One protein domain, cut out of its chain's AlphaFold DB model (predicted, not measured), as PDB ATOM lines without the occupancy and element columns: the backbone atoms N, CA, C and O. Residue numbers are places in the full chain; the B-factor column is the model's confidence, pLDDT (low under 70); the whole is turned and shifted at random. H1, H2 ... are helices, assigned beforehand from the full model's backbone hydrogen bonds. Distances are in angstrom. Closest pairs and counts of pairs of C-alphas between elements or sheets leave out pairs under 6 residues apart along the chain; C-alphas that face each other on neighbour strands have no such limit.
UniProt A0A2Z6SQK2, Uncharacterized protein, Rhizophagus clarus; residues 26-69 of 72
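AT A GLANCE: This is residues 26 to 69 of the 72 residues of an uncharacterized protein of Rhizophagus clarus (UniProt A0A2Z6SQK2). A helical hairpin, H2 and H3 side by side, has the two short helices H1 and H4 set near each other next to H2. Residues 43 to 48, at the turn of the hairpin, stick out. The 44 printed residues hold four named helices, H1 to H4 in order, and no named strand: all helix. The whole is compact and rounded, with a radius of gyration of the C-alphas of 9.7 A and spans of 23 by 22 by 16 A.

HOW THE PARTS SIT: H1, residues 26 to 29, is close to but not clearly touching H2, residues 34 to 43; their closest C-alphas, Ile 29 and Leu 37, are 6.9 A apart. H2 touches H3, residues 51 to 59, at a shallow tilt of 13 degrees, opposite ways; their closest C-alphas, Ile 38 and Leu 54, are 6.3 A apart. H4, residues 64 to 67, is close to but not clearly touching H1, closest at the C-alphas of Ile 29 and Gly 64, 5.1 A. H3 is apart from H1 and H4. Every O i to N i+4 pair is within hydrogen-bond range in H2, and 3 of 5 in H3; H1 and H4 are too short for such a pair.

IN THESE COORDINATES: H1 begins at C-alpha 26 (2.205, 37.754, -19.669) and H4 ends at C-alpha 67 (8.799, 44.429, -16.131). H2 is 14.5 A long, H3 12.4 A, and H1 and H4 5.0 A each.

THE WHOLE: The farthest C-alphas, Asp 27 and Asp 52, are 26.0 A apart. The printed part has no cut, no link is long, and no printed residue is under 70 in pLDDT.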
ATOM      1  N   ALA A  26       0.813  37.710 -20.098       92.31
ATOM      2  CA  ALA A  26       2.205  37.754 -19.669       92.31
ATOM      3  C   ALA A  26       3.166  37.270 -20.769       92.31
ATOM      4  O   ALA A  26       4.211  37.884 -20.985       92.31
ATOM      5  N   ASP A  27       2.820  36.215 -21.509       94.06
ATOM      6  CA  ASP A  27       3.649  35.728 -22.617       94.06
ATOM      7  C   ASP A  27       3.707  36.714 -23.789       94.06
ATOM      8  O   ASP A  27       4.726  36.787 -24.484       94.06
ATOM      9  N   GLU A  28       2.647  37.495 -23.996       93.88
ATOM     10  CA  GLU A  28       2.639  38.600 -24.953       93.88
ATOM     11  C   GLU A  28       3.517  39.762 -24.465       93.88
ATOM     12  O   GLU A  28       4.470  40.147 -25.149       93.88
ATOM     13  N   ILE A  29       3.283  40.245 -23.239       94.69
ATOM     14  CA  ILE A  29       4.045  41.342 -22.623       94.69
ATOM     15  C   ILE A  29       5.542  41.019 -22.600       94.69
ATOM     16  O   ILE A  29       6.368  41.886 -22.869       94.69
ATOM     17  N   LYS A  30       5.931  39.762 -22.357       95.31
ATOM     18  CA  LYS A  30       7.335  39.321 -22.351       95.31
ATOM     19  C   LYS A  30       8.083  39.644 -23.651       95.31
ATOM     20  O   LYS A  30       9.305  39.804 -23.612       95.31
ATOM     21  N   LYS A  31       7.378  39.732 -24.785       95.88
ATOM     22  CA  LYS A  31       7.953  40.018 -26.110       95.88
ATOM     23  C   LYS A  31       8.118  41.517 -26.376       95.88
ATOM     24  O   LYS A  31       8.960  41.884 -27.194       95.88
ATOM     25  N   TYR A  32       7.377  42.370 -25.669       97.44
ATOM     26  CA  TYR A  32       7.354  43.808 -25.924       97.44
ATOM     27  C   TYR A  32       8.694  44.487 -25.652       97.44
ATOM     28  O   TYR A  32       9.314  44.351 -24.587       97.44
ATOM     29  N   LYS A  33       9.113  45.307 -26.617       97.06
ATOM     30  CA  LYS A  33      10.134  46.330 -26.396       97.06
ATOM     31  C   LYS A  33       9.562  47.438 -25.513       97.06
ATOM     32  O   LYS A  33       8.357  47.596 -25.371       97.06
ATOM     33  N   MET A  34      10.451  48.246 -24.941       97.31
ATOM     34  CA  MET A  34      10.096  49.339 -24.026       97.31
ATOM     35  C   MET A  34       8.967  50.244 -24.552       97.31
ATOM     36  O   MET A  34       8.052  50.561 -23.805       97.31
ATOM     37  N   LYS A  35       9.006  50.645 -25.832       97.00
ATOM     38  CA  LYS A  35       7.961  51.504 -26.419       97.00
ATOM     39  C   LYS A  35       6.598  50.806 -26.476       97.00
ATOM     40  O   LYS A  35       5.611  51.392 -26.061       97.00
ATOM     41  N   GLU A  36       6.572  49.551 -26.918       97.44
ATOM     42  CA  GLU A  36       5.347  48.747 -27.014       97.44
ATOM     43  C   GLU A  36       4.737  48.486 -25.633       97.44
ATOM     44  O   GLU A  36       3.525  48.575 -25.471       97.44
ATOM     45  N   LEU A  37       5.579  48.239 -24.622       97.06
ATOM     46  CA  LEU A  37       5.140  48.115 -23.234       97.06
ATOM     47  C   LEU A  37       4.465  49.404 -22.746       97.06
ATOM     48  O   LEU A  37       3.380  49.340 -22.181       97.06
ATOM     49  N   ILE A  38       5.082  50.565 -22.974       96.56
ATOM     50  CA  ILE A  38       4.521  51.860 -22.561       96.56
ATOM     51  C   ILE A  38       3.189  52.128 -23.271       96.56
ATOM     52  O   ILE A  38       2.218  52.505 -22.620       96.56
ATOM     53  N   ASP A  39       3.114  51.886 -24.581       96.50
ATOM     54  CA  ASP A  39       1.881  52.069 -25.353       96.50
ATOM     55  C   ASP A  39       0.769  51.122 -24.885       96.50
ATOM     56  O   ASP A  39      -0.405  51.500 -24.861       96.50
ATOM     57  N   PHE A  40       1.129  49.896 -24.499       95.88
ATOM     58  CA  PHE A  40       0.204  48.934 -23.915       95.88
ATOM     59  C   PHE A  40      -0.328  49.413 -22.557       95.88
ATOM     60  O   PHE A  40      -1.544  49.450 -22.362       95.88
ATOM     61  N   LEU A  41       0.558  49.825 -21.644       95.00
ATOM     62  CA  LEU A  41       0.187  50.303 -20.308       95.00
ATOM     63  C   LEU A  41      -0.671  51.573 -20.382       95.00
ATOM     64  O   LEU A  41      -1.690  51.656 -19.707       95.00
ATOM     65  N   ARG A  42      -0.345  52.507 -21.284       94.06
ATOM     66  CA  ARG A  42      -1.117  53.741 -21.508       94.06
ATOM     67  C   ARG A  42      -2.553  53.490 -21.980       94.06
ATOM     68  O   ARG A  42      -3.439  54.305 -21.742       94.06
ATOM     69  N   LYS A  43      -2.806  52.380 -22.683       93.31
ATOM     70  CA  LYS A  43      -4.158  52.002 -23.138       93.31
ATOM     71  C   LYS A  43      -5.021  51.417 -22.015       93.31
ATOM     72  O   LYS A  43      -6.241  51.359 -22.171       93.31
ATOM     73  N   LYS A  44      -4.418  50.969 -20.912       91.31
ATOM     74  CA  LYS A  44      -5.129  50.391 -19.769       91.31
ATOM     75  C   LYS A  44      -5.559  51.495 -18.807       91.31
ATOM     76  O   LYS A  44      -4.734  52.210 -18.255       91.31
ATOM     77  N   LYS A  45      -6.872  51.638 -18.616       82.25
ATOM     78  CA  LYS A  45      -7.474  52.704 -17.790       82.25
ATOM     79  C   LYS A  45      -7.495  52.368 -16.296       82.25
ATOM     80  O   LYS A  45      -7.732  53.235 -15.470       82.25
ATOM     81  N   ASP A  46      -7.273  51.104 -15.976       91.19
ATOM     82  CA  ASP A  46      -7.402  50.484 -14.660       91.19
ATOM     83  C   ASP A  46      -6.093  50.457 -13.855       91.19
ATOM     84  O   ASP A  46      -6.103  50.063 -12.693       91.19
ATOM     85  N   LEU A  47      -4.974  50.899 -14.441       91.19
ATOM     86  CA  LEU A  47      -3.655  50.831 -13.801       91.19
ATOM     87  C   LEU A  47      -3.294  52.070 -12.973       91.19
ATOM     88  O   LEU A  47      -2.314  52.026 -12.237       91.19
ATOM     89  N   GLY A  48      -4.053  53.164 -13.105       92.75
ATOM     90  CA  GLY A  48      -3.788  54.413 -12.382       92.75
ATOM     91  C   GLY A  48      -2.433  55.055 -12.698       92.75
ATOM     92  O   GLY A  48      -1.959  55.837 -11.887       92.75
ATOM     93  N   LEU A  49      -1.822  54.708 -13.836       93.69
ATOM     94  CA  LEU A  49      -0.536  55.251 -14.276       93.69
ATOM     95  C   LEU A  49      -0.743  56.573 -15.007       93.69
ATOM     96  O   LEU A  49      -1.601  56.660 -15.893       93.69
ATOM     97  N   ASP A  50       0.084  57.560 -14.685       93.88
ATOM     98  CA  ASP A  50       0.199  58.794 -15.457       93.88
ATOM     99  C   ASP A  50       1.434  58.788 -16.383       93.88
ATOM    100  O   ASP A  50       2.146  57.789 -16.530       93.88
ATOM    101  N   ASP A  51       1.657  59.894 -17.096       93.00
ATOM    102  CA  ASP A  51       2.784  60.005 -18.026       93.00
ATOM    103  C   ASP A  51       4.149  60.043 -17.300       93.00
ATOM    104  O   ASP A  51       5.145  59.590 -17.879       93.00
ATOM    105  N   ASP A  52       4.203  60.510 -16.046       95.25
ATOM    106  CA  ASP A  52       5.429  60.566 -15.238       95.25
ATOM    107  C   ASP A  52       5.830  59.157 -14.773       95.25
ATOM    108  O   ASP A  52       7.002  58.767 -14.881       95.25
ATOM    109  N   ASP A  53       4.857  58.335 -14.368       95.38
ATOM    110  CA  ASP A  53       5.069  56.915 -14.072       95.38
ATOM    111  C   ASP A  53       5.643  56.175 -15.289       95.38
ATOM    112  O   ASP A  53       6.602  55.399 -15.192       95.38
ATOM    113  N   LEU A  54       5.088  56.441 -16.476       95.38
ATOM    114  CA  LEU A  54       5.544  55.845 -17.733       95.38
ATOM    115  C   LEU A  54       6.936  56.354 -18.153       95.38
ATOM    116  O   LEU A  54       7.677  55.639 -18.845       95.38
ATOM    117  N   GLU A  55       7.355  57.544 -17.715       96.38
ATOM    118  CA  GLU A  55       8.704  58.059 -17.960       96.38
ATOM    119  C   GLU A  55       9.781  57.221 -17.249       96.38
ATOM    120  O   GLU A  55      10.879  57.029 -17.790       96.38
ATOM    121  N   ILE A  56       9.468  56.625 -16.091       95.56
ATOM    122  CA  ILE A  56      10.381  55.726 -15.366       95.56
ATOM    123  C   ILE A  56      10.796  54.547 -16.256       95.56
ATOM    124  O   ILE A  56      11.979  54.186 -16.297       95.56
ATOM    125  N   PHE A  57       9.861  53.989 -17.031       95.62
ATOM    126  CA  PHE A  57      10.138  52.897 -17.967       95.62
ATOM    127  C   PHE A  57      11.119  53.326 -19.062       95.62
ATOM    128  O   PHE A  57      12.005  52.545 -19.423       95.62
ATOM    129  N   ARG A  58      11.024  54.575 -19.543       95.69
ATOM    130  CA  ARG A  58      11.963  55.145 -20.527       95.69
ATOM    131  C   ARG A  58      13.346  55.362 -19.928       95.69
ATOM    132  O   ARG A  58      14.333  54.886 -20.489       95.69
ATOM    133  N   LYS A  59      13.415  56.034 -18.775       96.69
ATOM    134  CA  LYS A  59      14.667  56.357 -18.069       96.69
ATOM    135  C   LYS A  59      15.445  55.096 -17.691       96.69
ATOM    136  O   LYS A  59      16.659  55.039 -17.869       96.69
ATOM    137  N   ARG A  60      14.742  54.060 -17.225       95.69
ATOM    138  CA  ARG A  60      15.338  52.785 -16.797       95.69
ATOM    139  C   ARG A  60      15.437  51.736 -17.908       95.69
ATOM    140  O   ARG A  60      15.913  50.634 -17.648       95.69
ATOM    141  N   LYS A  61      15.014  52.055 -19.138       95.75
ATOM    142  CA  LYS A  61      15.002  51.129 -20.283       95.75
ATOM    143  C   LYS A  61      14.281  49.802 -19.981       95.75
ATOM    144  O   LYS A  61      14.743  48.728 -20.367       95.75
ATOM    145  N   ILE A  62      13.146  49.874 -19.283       96.44
ATOM    146  CA  ILE A  62      12.370  48.697 -18.871       96.44
ATOM    147  C   ILE A  62      11.602  48.159 -20.084       96.44
ATOM    148  O   ILE A  62      10.721  48.819 -20.628       96.44
ATOM    149  N   ALA A  63      11.947  46.948 -20.515       96.75
ATOM    150  CA  ALA A  63      11.196  46.190 -21.516       96.75
ATOM    151  C   ALA A  63      10.232  45.207 -20.839       96.75
ATOM    152  O   ALA A  63      10.375  44.920 -19.650       96.75
ATOM    153  N   GLY A  64       9.296  44.630 -21.597       96.31
ATOM    154  CA  GLY A  64       8.250  43.772 -21.035       96.31
ATOM    155  C   GLY A  64       8.781  42.553 -20.277       96.31
ATOM    156  O   GLY A  64       8.324  42.261 -19.176       96.31
ATOM    157  N   ARG A  65       9.850  41.908 -20.769       94.94
ATOM    158  CA  ARG A  65      10.532  40.833 -20.021       94.94
ATOM    159  C   ARG A  65      11.104  41.298 -18.679       94.94
ATOM    160  O   ARG A  65      11.136  40.502 -17.749       94.94
ATOM    161  N   THR A  66      11.624  42.522 -18.600       95.75
ATOM    162  CA  THR A  66      12.176  43.071 -17.354       95.75
ATOM    163  C   THR A  66      11.047  43.425 -16.400       95.75
ATOM    164  O   THR A  66      11.113  43.028 -15.248       95.75
ATOM    165  N   PHE A  67       9.995  44.079 -16.896       95.12
ATOM    166  CA  PHE A  67       8.799  44.429 -16.131       95.12
ATOM    167  C   PHE A  67       8.182  43.215 -15.424       95.12
ATOM    168  O   PHE A  67       7.989  43.248 -14.219       95.12
ATOM    169  N   LEU A  68       7.984  42.102 -16.138       93.94
ATOM    170  CA  LEU A  68       7.418  40.874 -15.558       93.94
ATOM    171  C   LEU A  68       8.331  40.163 -14.548       93.94
ATOM    172  O   LEU A  68       7.906  39.201 -13.923       93.94
ATOM    173  N   LYS A  69       9.598  40.570 -14.443       93.00
ATOM    174  CA  LYS A  69      10.554  40.049 -13.456       93.00
ATOM    175  C   LYS A  69      10.731  40.979 -12.262       93.00
ATOM    176  O   LYS A  69      11.517  40.662 -11.373       93.00
TER     177      LYS A  69